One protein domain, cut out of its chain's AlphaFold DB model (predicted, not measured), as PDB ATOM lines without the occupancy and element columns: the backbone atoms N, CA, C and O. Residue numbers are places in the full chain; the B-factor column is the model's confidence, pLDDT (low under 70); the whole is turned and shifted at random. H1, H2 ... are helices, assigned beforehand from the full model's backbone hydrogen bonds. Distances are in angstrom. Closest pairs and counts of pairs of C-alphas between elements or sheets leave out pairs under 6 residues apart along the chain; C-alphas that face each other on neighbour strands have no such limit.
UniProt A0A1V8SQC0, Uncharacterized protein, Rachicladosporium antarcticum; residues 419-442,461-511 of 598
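This is residues 419 to 442 and 461 to 511 of the 598 residues of an uncharacterized protein of Rachicladosporium antarcticum (UniProt A0A1V8SQC0). The longest helix, H1, crosses H2 as an X near the middle of both, and H3 folds back beside H2 to make a loose helical hairpin. The very short H4 sits between H2 and H3, towards the hairpin's open end. The printed part has 75 residues with four named helices, in the order H1, H2, H3, H4, no named strand, and the class all helix. It is only just compact, close to loose, with a radius of gyration of the C-alphas of 13.2 A, and it spans 40 by 25 by 17 A.

Find C-alpha 419 at (10.026, -12.987, 14.113); from there H1, residues 419 to 441, runs 33.1 A to C-alpha 441 at (-5.359, 4.785, -9.135). H2, residues 467 to 483, is 24.6 A long, and H3, residues 488 to 505, is 25.3 A long. H4, residues 508 to 511, ends 5.3 A on at C-alpha 511, (-2.251, -3.155, 22.183).

Look first at H2, the hub, which touches H1, H3 and H4. H1 touches it with residues 424 to 433 alone, at a steep tilt of 57 degrees, opposite ways; the closest C-alphas, of Leu 428 and Ala 477, are 5.8 A apart. The hairpin of H2 and H3 has a shallow tilt of 13 degrees, opposite ways; they only just touch, with 3 pairs of C-alphas within 8 A, the closest those of His 482 and Arg 491 at 6.8 A. H3 touches H4 with residues 498 to 503 alone, the closest C-alphas being those of Ala 502 and Leu 510, 5.1 A apart. H2 and H4 only just touch, with 3 such pairs, the closest C-alphas those of Arg 475 and Leu 510 at 6.2 A. H1 and H3 are close but not clearly touching, the closest C-alphas, of Trp 421 and Phe 497, being 7.0 A apart; H1 and H4 are apart. In H1, H2 and H3 every O i to N i+4 pair is within hydrogen-bond range; H4 is too short for such a pair.

The two farthest C-alphas, of Leu 442 and Glu 489, are 40.6 A apart. Residues 443 to 460 are not printed, and C-alphas 442 and 461 stand 12.8 A apart across this cut, which lies in the link from H1 to H2. The links H2 to H3 and H3 to H4 are tight. The mean pLDDT of the printed part is 95.3, and no printed residue is under 70.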
ATOM      1  N   ALA A 419       9.472 -13.237  15.448       97.94
ATOM      2  CA  ALA A 419      10.026 -12.987  14.113       97.94
ATOM      3  C   ALA A 419       9.084 -13.425  12.977       97.94
ATOM      4  O   ALA A 419       9.012 -12.759  11.944       97.94
ATOM      5  N   TYR A 420       8.341 -14.515  13.180       98.19
ATOM      6  CA  TYR A 420       7.353 -15.003  12.226       98.19
ATOM      7  C   TYR A 420       6.198 -14.010  12.076       98.19
ATOM      8  O   TYR A 420       5.877 -13.577  10.963       98.19
ATOM      9  N   TRP A 421       5.633 -13.576  13.205       98.19
ATOM     10  CA  TRP A 421       4.553 -12.593  13.230       98.19
ATOM     11  C   TRP A 421       4.982 -11.252  12.637       98.19
ATOM     12  O   TRP A 421       4.246 -10.677  11.835       98.19
ATOM     13  N   ALA A 422       6.201 -10.791  12.934       98.31
ATOM     14  CA  ALA A 422       6.764  -9.578  12.345       98.31
ATOM     15  C   ALA A 422       6.865  -9.661  10.811       98.31
ATOM     16  O   ALA A 422       6.543  -8.693  10.112       98.31
ATOM     17  N   GLY A 423       7.274 -10.818  10.278       98.12
ATOM     18  CA  GLY A 423       7.332 -11.070   8.839       98.12
ATOM     19  C   GLY A 423       5.951 -11.009   8.186       98.12
ATOM     20  O   GLY A 423       5.754 -10.268   7.218       98.12
ATOM     21  N   ARG A 424       4.967 -11.718   8.752       97.75
ATOM     22  CA  ARG A 424       3.586 -11.691   8.243       97.75
ATOM     23  C   ARG A 424       2.952 -10.300   8.337       97.75
ATOM     24  O   ARG A 424       2.304  -9.861   7.392       97.75
ATOM     25  N   MET A 425       3.173  -9.595   9.445       98.00
ATOM     26  CA  MET A 425       2.696  -8.227   9.659       98.00
ATOM     27  C   MET A 425       3.244  -7.274   8.594       98.00
ATOM     28  O   MET A 425       2.486  -6.524   7.983       98.00
ATOM     29  N   SER A 426       4.549  -7.343   8.322       97.88
ATOM     30  CA  SER A 426       5.196  -6.512   7.297       97.88
ATOM     31  C   SER A 426       4.630  -6.799   5.903       97.88
ATOM     32  O   SER A 426       4.298  -5.873   5.169       97.88
ATOM     33  N   SER A 427       4.426  -8.078   5.572       97.75
ATOM     34  CA  SER A 427       3.827  -8.481   4.295       97.75
ATOM     35  C   SER A 427       2.392  -7.962   4.118       97.75
ATOM     36  O   SER A 427       2.043  -7.485   3.037       97.75
ATOM     37  N   LEU A 428       1.564  -8.002   5.168       97.50
ATOM     38  CA  LEU A 428       0.206  -7.447   5.122       97.50
ATOM     39  C   LEU A 428       0.198  -5.924   5.007       97.50
ATOM     40  O   LEU A 428      -0.616  -5.376   4.267       97.50
ATOM     41  N   LEU A 429       1.105  -5.238   5.702       97.31
ATOM     42  CA  LEU A 429       1.244  -3.787   5.594       97.31
ATOM     43  C   LEU A 429       1.598  -3.352   4.170       97.31
ATOM     44  O   LEU A 429       0.991  -2.408   3.660       97.31
ATOM     45  N   ASP A 430       2.529  -4.053   3.521       97.06
ATOM     46  CA  ASP A 430       2.887  -3.795   2.124       97.06
ATOM     47  C   ASP A 430       1.702  -4.048   1.191       97.06
ATOM     48  O   ASP A 430       1.422  -3.236   0.307       97.06
ATOM     49  N   ARG A 431       0.952  -5.132   1.424       97.19
ATOM     50  CA  ARG A 431      -0.269  -5.425   0.668       97.19
ATOM     51  C   ARG A 431      -1.306  -4.313   0.816       97.19
ATOM     52  O   ARG A 431      -1.745  -3.788  -0.197       97.19
ATOM     53  N   TYR A 432      -1.648  -3.893   2.034       96.75
ATOM     54  CA  TYR A 432      -2.637  -2.826   2.230       96.75
ATOM     55  C   TYR A 432      -2.181  -1.480   1.701       96.75
ATOM     56  O   TYR A 432      -2.992  -0.717   1.194       96.75
ATOM     57  N   ARG A 433      -0.885  -1.187   1.776       94.69
ATOM     58  CA  ARG A 433      -0.341   0.008   1.139       94.69
ATOM     59  C   ARG A 433      -0.561  -0.025  -0.375       94.69
ATOM     60  O   ARG A 433      -0.917   0.999  -0.949       94.69
ATOM     61  N   ASN A 434      -0.353  -1.176  -1.010       95.06
ATOM     62  CA  ASN A 434      -0.595  -1.343  -2.442       95.06
ATOM     63  C   ASN A 434      -2.090  -1.322  -2.782       95.06
ATOM     64  O   ASN A 434      -2.453  -0.709  -3.779       95.06
ATOM     65  N   ASP A 435      -2.942  -1.926  -1.951       94.06
ATOM     66  CA  ASP A 435      -4.398  -1.921  -2.130       94.06
ATOM     67  C   ASP A 435      -4.961  -0.492  -2.030       94.06
ATOM     68  O   ASP A 435      -5.754  -0.086  -2.877       94.06
ATOM     69  N   ASP A 436      -4.497   0.308  -1.062       91.38
ATOM     70  CA  ASP A 436      -4.876   1.721  -0.923       91.38
ATOM     71  C   ASP A 436      -4.429   2.546  -2.143       91.38
ATOM     72  O   ASP A 436      -5.184   3.364  -2.668       91.38
ATOM     73  N   LEU A 437      -3.203   2.317  -2.631       90.38
ATOM     74  CA  LEU A 437      -2.699   2.973  -3.841       90.38
ATOM     75  C   LEU A 437      -3.507   2.560  -5.075       90.38
ATOM     76  O   LEU A 437      -3.894   3.418  -5.867       90.38
ATOM     77  N   ALA A 438      -3.810   1.272  -5.227       90.75
ATOM     78  CA  ALA A 438      -4.634   0.768  -6.316       90.75
ATOM     79  C   ALA A 438      -6.044   1.372  -6.270       90.75
ATOM     80  O   ALA A 438      -6.540   1.816  -7.302       90.75
ATOM     81  N   ALA A 439      -6.648   1.489  -5.086       88.62
ATOM     82  CA  ALA A 439      -7.952   2.122  -4.909       88.62
ATOM     83  C   ALA A 439      -7.961   3.602  -5.328       88.62
ATOM     84  O   ALA A 439      -8.966   4.076  -5.849       88.62
ATOM     85  N   THR A 440      -6.848   4.325  -5.153       86.38
ATOM     86  CA  THR A 440      -6.722   5.707  -5.656       86.38
ATOM     87  C   THR A 440      -6.429   5.800  -7.154       86.38
ATOM     88  O   THR A 440      -6.779   6.795  -7.787       86.38
ATOM     89  N   LEU A 441      -5.767   4.789  -7.729       84.12
ATOM     90  CA  LEU A 441      -5.359   4.785  -9.135       84.12
ATOM     91  C   LEU A 441      -6.441   4.269 -10.073       84.12
ATOM     92  O   LEU A 441      -6.496   4.736 -11.208       84.12
ATOM     93  N   LEU A 442      -7.274   3.319  -9.637       81.81
ATOM     94  CA  LEU A 442      -8.458   2.933 -10.390       81.81
ATOM     95  C   LEU A 442      -9.458   4.086 -10.271       81.81
ATOM     96  O   LEU A 442     -10.048   4.256  -9.203       81.81
ATOM     97  N   THR A 461      -3.544  11.673  -2.504       74.69
ATOM     98  CA  THR A 461      -2.427  10.741  -2.281       74.69
ATOM     99  C   THR A 461      -1.636  11.055  -1.009       74.69
ATOM    100  O   THR A 461      -1.065  10.152  -0.404       74.69
ATOM    101  N   ASP A 462      -1.634  12.313  -0.561       78.62
ATOM    102  CA  ASP A 462      -0.933  12.724   0.664       78.62
ATOM    103  C   ASP A 462      -1.638  12.200   1.932       78.62
ATOM    104  O   ASP A 462      -1.002  11.859   2.933       78.62
ATOM    105  N   LYS A 463      -2.963  11.998   1.867       85.69
ATOM    106  CA  LYS A 463      -3.743  11.439   2.984       85.69
ATOM    107  C   LYS A 463      -3.322  10.005   3.327       85.69
ATOM    108  O   LYS A 463      -3.385   9.616   4.495       85.69
ATOM    109  N   LEU A 464      -2.823   9.243   2.346       87.00
ATOM    110  CA  LEU A 464      -2.375   7.855   2.525       87.00
ATOM    111  C   LEU A 464      -1.124   7.725   3.400       87.00
ATOM    112  O   LEU A 464      -0.875   6.650   3.955       87.00
ATOM    113  N   HIS A 465      -0.337   8.793   3.525       88.62
ATOM    114  CA  HIS A 465       0.894   8.821   4.317       88.62
ATOM    115  C   HIS A 465       0.713   9.473   5.688       88.62
ATOM    116  O   HIS A 465       1.679   9.591   6.443       88.62
ATOM    117  N   THR A 466      -0.516   9.853   6.043       94.06
ATOM    118  CA  THR A 466      -0.803  10.380   7.376       94.06
ATOM    119  C   THR A 466      -0.514   9.321   8.447       94.06
ATOM    120  O   THR A 466      -0.766   8.130   8.228       94.06
ATOM    121  N   PRO A 467      -0.007   9.722   9.628       94.19
ATOM    122  CA  PRO A 467       0.263   8.783  10.716       94.19
ATOM    123  C   PRO A 467      -1.005   8.027  11.132       94.19
ATOM    124  O   PRO A 467      -0.940   6.831  11.387       94.19
ATOM    125  N   ALA A 468      -2.169   8.682  11.095       94.75
ATOM    126  CA  ALA A 468      -3.459   8.049  11.355       94.75
ATOM    127  C   ALA A 468      -3.779   6.925  10.351       94.75
ATOM    128  O   ALA A 468      -4.168   5.833  10.761       94.75
ATOM    129  N   ALA A 469      -3.558   7.148   9.048       94.38
ATOM    130  CA  ALA A 469      -3.751   6.113   8.030       94.38
ATOM    131  C   ALA A 469      -2.767   4.941   8.199       94.38
ATOM    132  O   ALA A 469      -3.137   3.781   8.014       94.38
ATOM    133  N   VAL A 470      -1.519   5.220   8.591       95.75
ATOM    134  CA  VAL A 470      -0.524   4.178   8.897       95.75
ATOM    135  C   VAL A 470      -0.969   3.331  10.091       95.75
ATOM    136  O   VAL A 470      -0.977   2.105   9.984       95.75
ATOM    137  N   THR A 471      -1.398   3.957  11.190       96.38
ATOM    138  CA  THR A 471      -1.908   3.250  12.376       96.38
ATOM    139  C   THR A 471      -3.157   2.429  12.049       96.38
ATOM    140  O   THR A 471      -3.264   1.283  12.483       96.38
ATOM    141  N   ALA A 472      -4.070   2.956  11.226       96.06
ATOM    142  CA  ALA A 472      -5.253   2.225  10.771       96.06
ATOM    143  C   ALA A 472      -4.886   0.972   9.953       96.06
ATOM    144  O   ALA A 472      -5.428  -0.105  10.203       96.06
ATOM    145  N   ARG A 473      -3.910   1.068   9.037       96.69
ATOM    146  CA  ARG A 473      -3.389  -0.100   8.301       96.69
ATOM    147  C   ARG A 473      -2.731  -1.127   9.220       96.69
ATOM    148  O   ARG A 473      -2.945  -2.322   9.032       96.69
ATOM    149  N   MET A 474      -1.958  -0.681  10.214       97.81
ATOM    150  CA  MET A 474      -1.369  -1.575  11.218       97.81
ATOM    151  C   MET A 474      -2.449  -2.316  12.005       97.81
ATOM    152  O   MET A 474      -2.385  -3.536  12.134       97.81
ATOM    153  N   ARG A 475      -3.480  -1.610  12.465       97.38
ATOM    154  CA  ARG A 475      -4.612  -2.223  13.163       97.38
ATOM    155  C   ARG A 475      -5.321  -3.271  12.298       97.38
ATOM    156  O   ARG A 475      -5.470  -4.406  12.738       97.38
ATOM    157  N   LYS A 476      -5.636  -2.939  11.044       97.19
ATOM    158  CA  LYS A 476      -6.254  -3.869  10.082       97.19
ATOM    159  C   LYS A 476      -5.400  -5.122   9.834       97.19
ATOM    160  O   LYS A 476      -5.925  -6.226   9.678       97.19
ATOM    161  N   ALA A 477      -4.074  -4.971   9.804       97.69
ATOM    162  CA  ALA A 477      -3.149  -6.094   9.647       97.69
ATOM    163  C   ALA A 477      -3.134  -7.006  10.873       97.69
ATOM    164  O   ALA A 477      -3.215  -8.222  10.711       97.69
ATOM    165  N   LEU A 478      -3.112  -6.442  12.082       97.94
ATOM    166  CA  LEU A 478      -3.226  -7.218  13.317       97.94
ATOM    167  C   LEU A 478      -4.562  -7.971  13.387       97.94
ATOM    168  O   LEU A 478      -4.569  -9.159  13.694       97.94
ATOM    169  N   GLU A 479      -5.671  -7.321  13.030       97.38
ATOM    170  CA  GLU A 479      -6.998  -7.950  12.956       97.38
ATOM    171  C   GLU A 479      -7.000  -9.149  12.004       97.38
ATOM    172  O   GLU A 479      -7.432 -10.242  12.371       97.38
ATOM    173  N   THR A 480      -6.422  -8.985  10.817       96.81
ATOM    174  CA  THR A 480      -6.341 -10.058   9.819       96.81
ATOM    175  C   THR A 480      -5.456 -11.214  10.292       96.81
ATOM    176  O   THR A 480      -5.843 -12.374  10.167       96.81
ATOM    177  N   LEU A 481      -4.302 -10.938  10.908       97.12
ATOM    178  CA  LEU A 481      -3.464 -11.993  11.493       97.12
ATOM    179  C   LEU A 481      -4.174 -12.741  12.617       97.12
ATOM    180  O   LEU A 481      -4.076 -13.964  12.688       97.12
ATOM    181  N   HIS A 482      -4.929 -12.034  13.450       97.25
ATOM    182  CA  HIS A 482      -5.704 -12.662  14.507       97.25
ATOM    183  C   HIS A 482      -6.789 -13.597  13.947       97.25
ATOM    184  O   HIS A 482      -6.970 -14.693  14.477       97.25
ATOM    185  N   THR A 483      -7.456 -13.235  12.840       96.75
ATOM    186  CA  THR A 483      -8.422 -14.138  12.170       96.75
ATOM    187  C   THR A 483      -7.783 -15.404  11.602       96.75
ATOM    188  O   THR A 483      -8.457 -16.419  11.460       96.75
ATOM    189  N   HIS A 484      -6.480 -15.374  11.318       96.06
ATOM    190  CA  HIS A 484      -5.734 -16.536  10.840       96.06
ATOM    191  C   HIS A 484      -5.318 -17.506  11.960       96.06
ATOM    192  O   HIS A 484      -4.871 -18.615  11.665       96.06
ATOM    193  N   CYS A 485      -5.447 -17.114  13.231       97.12
ATOM    194  CA  CYS A 485      -5.075 -17.953  14.367       97.12
ATOM    195  C   CYS A 485      -6.214 -18.930  14.707       97.12
ATOM    196  O   CYS A 485      -7.258 -18.542  15.250       97.12
ATOM    197  N   VAL A 486      -6.006 -20.209  14.391       96.62
ATOM    198  CA  VAL A 486      -7.020 -21.260  14.557       96.62
ATOM    199  C   VAL A 486      -7.081 -21.741  16.000       96.62
ATOM    200  O   VAL A 486      -8.166 -21.823  16.572       96.62
ATOM    201  N   THR A 487      -5.925 -22.021  16.590       96.94
ATOM    202  CA  THR A 487      -5.791 -22.559  17.948       96.94
ATOM    203  C   THR A 487      -5.539 -21.458  18.971       96.94
ATOM    204  O   THR A 487      -5.159 -20.335  18.626       96.94
ATOM    205  N   ASP A 488      -5.735 -21.793  20.244       97.38
ATOM    206  CA  ASP A 488      -5.480 -20.883  21.363       97.38
ATOM    207  C   ASP A 488      -3.985 -20.620  21.574       97.38
ATOM    208  O   ASP A 488      -3.601 -19.471  21.763       97.38
ATOM    209  N   GLU A 489      -3.118 -21.611  21.354       97.88
ATOM    210  CA  GLU A 489      -1.661 -21.419  21.423       97.88
ATOM    211  C   GLU A 489      -1.146 -20.403  20.387       97.88
ATOM    212  O   GLU A 489      -0.336 -19.520  20.697       97.88
ATOM    213  N   ALA A 490      -1.655 -20.478  19.150       97.88
ATOM    214  CA  ALA A 490      -1.330 -19.506  18.110       97.88
ATOM    215  C   ALA A 490      -1.790 -18.097  18.516       97.88
ATOM    216  O   ALA A 490      -1.038 -17.131  18.354       97.88
ATOM    217  N   ARG A 491      -2.994 -17.981  19.093       97.62
ATOM    218  CA  ARG A 491      -3.566 -16.707  19.563       97.62
ATOM    219  C   ARG A 491      -2.748 -16.107  20.697       97.62
ATOM    220  O   ARG A 491      -2.450 -14.918  20.639       97.62
ATOM    221  N   ASP A 492      -2.333 -16.904  21.670       98.00
ATOM    222  CA  ASP A 492      -1.538 -16.432  22.803       98.00
ATOM    223  C   ASP A 492      -0.162 -15.936  22.346       98.00
ATOM    224  O   ASP A 492       0.285 -14.851  22.735       98.00
ATOM    225  N   SER A 493       0.495 -16.674  21.440       98.31
ATOM    226  CA  SER A 493       1.762 -16.228  20.843       98.31
ATOM    227  C   SER A 493       1.596 -14.921  20.055       98.31
ATOM    228  O   SER A 493       2.439 -14.021  20.145       98.31
ATOM    229  N   PHE A 494       0.470 -14.767  19.353       98.31
ATOM    230  CA  PHE A 494       0.125 -13.555  18.622       98.31
ATOM    231  C   PHE A 494      -0.159 -12.364  19.554       98.31
ATOM    232  O   PHE A 494       0.341 -11.269  19.297       98.31
ATOM    233  N   VAL A 495      -0.900 -12.549  20.652       98.12
ATOM    234  CA  VAL A 495      -1.182 -11.486  21.638       98.12
ATOM    235  C   VAL A 495       0.116 -10.989  22.275       98.12
ATOM    236  O   VAL A 495       0.334  -9.778  22.381       98.12
ATOM    237  N   ASN A 496       1.031 -11.900  22.615       98.12
ATOM    238  CA  ASN A 496       2.361 -11.541  23.110       98.12
ATOM    239  C   ASN A 496       3.138 -10.690  22.092       98.12
ATOM    240  O   ASN A 496       3.713  -9.656  22.450       98.12
ATOM    241  N   PHE A 497       3.112 -11.077  20.813       98.50
ATOM    242  CA  PHE A 497       3.687 -10.277  19.732       98.50
ATOM    243  C   PHE A 497       3.016  -8.900  19.609       98.50
ATOM    244  O   PHE A 497       3.718  -7.894  19.517       98.50
ATOM    245  N   GLN A 498       1.682  -8.828  19.640       98.31
ATOM    246  CA  GLN A 498       0.914  -7.585  19.521       98.31
ATOM    247  C   GLN A 498       1.303  -6.582  20.614       98.31
ATOM    248  O   GLN A 498       1.560  -5.413  20.318       98.31
ATOM    249  N   MET A 499       1.404  -7.040  21.864       98.31
ATOM    250  CA  MET A 499       1.822  -6.217  23.002       98.31
ATOM    251  C   MET A 499       3.249  -5.681  22.827       98.31
ATOM    252  O   MET A 499       3.487  -4.484  23.004       98.31
ATOM    253  N   GLN A 500       4.190  -6.542  22.426       98.19
ATOM    254  CA  GLN A 500       5.577  -6.141  22.156       98.19
ATOM    255  C   GLN A 500       5.658  -5.142  20.996       98.19
ATOM    256  O   GLN A 500       6.361  -4.136  21.085       98.19
ATOM    257  N   TYR A 501       4.912  -5.385  19.920       98.19
ATOM    258  CA  TYR A 501       4.883  -4.521  18.748       98.19
ATOM    259  C   TYR A 501       4.312  -3.136  19.079       98.19
ATOM    260  O   TYR A 501       4.910  -2.125  18.709       98.19
ATOM    261  N   ALA A 502       3.212  -3.072  19.834       98.06
ATOM    262  CA  ALA A 502       2.613  -1.819  20.293       98.06
ATOM    263  C   ALA A 502       3.581  -0.996  21.157       98.06
ATOM    264  O   ALA A 502       3.697   0.219  20.968       98.06
ATOM    265  N   ALA A 503       4.319  -1.660  22.055       98.06
ATOM    266  CA  ALA A 503       5.339  -1.023  22.883       98.06
ATOM    267  C   ALA A 503       6.494  -0.457  22.039       98.06
ATOM    268  O   ALA A 503       6.879   0.696  22.219       98.06
ATOM    269  N   VAL A 504       7.007  -1.223  21.070       97.62
ATOM    270  CA  VAL A 504       8.106  -0.782  20.190       97.62
ATOM    271  C   VAL A 504       7.693   0.393  19.302       97.62
ATOM    272  O   VAL A 504       8.483   1.314  19.094       97.62
ATOM    273  N   GLN A 505       6.458   0.393  18.795       97.25
ATOM    274  CA  GLN A 505       5.944   1.486  17.964       97.25
ATOM    275  C   GLN A 505       5.523   2.720  18.776       97.25
ATOM    276  O   GLN A 505       5.245   3.758  18.185       97.25
ATOM    277  N   ASN A 506       5.491   2.638  20.113       97.19
ATOM    278  CA  ASN A 506       4.915   3.659  20.998       97.19
ATOM    279  C   ASN A 506       3.459   4.006  20.629       97.19
ATOM    280  O   ASN A 506       3.039   5.159  20.711       97.19
ATOM    281  N   LEU A 507       2.691   2.998  20.207       97.12
ATOM    282  CA  LEU A 507       1.288   3.134  19.820       97.12
ATOM    283  C   LEU A 507       0.433   2.233  20.720       97.12
ATOM    284  O   LEU A 507       0.136   1.099  20.339       97.12
ATOM    285  N   PRO A 508       0.001   2.716  21.904       95.44
ATOM    286  CA  PRO A 508      -0.821   1.929  22.828       95.44
ATOM    287  C   PRO A 508      -2.192   1.584  22.234       95.44
ATOM    288  O   PRO A 508      -2.866   0.662  22.673       95.44
ATOM    289  N   GLU A 509      -2.619   2.276  21.181       95.19
ATOM    290  CA  GLU A 509      -3.823   1.891  20.459       95.19
ATOM    291  C   GLU A 509      -3.701   0.507  19.818       95.19
ATOM    292  O   GLU A 509      -4.716  -0.176  19.693       95.19
ATOM    293  N   LEU A 510      -2.493   0.077  19.438       96.88
ATOM    294  CA  LEU A 510      -2.262  -1.231  18.827       96.88
ATOM    295  C   LEU A 510      -2.303  -2.375  19.843       96.88
ATOM    296  O   LEU A 510      -2.505  -3.509  19.427       96.88
ATOM    297  N   SER A 511      -2.155  -2.114  21.147       97.06
ATOM    298  CA  SER A 511      -2.251  -3.155  22.183       97.06
ATOM    299  C   SER A 511      -3.688  -3.472  22.597       97.06
ATOM    300  O   SER A 511      -3.922  -4.456  23.293       97.06
TER     301      SER A 511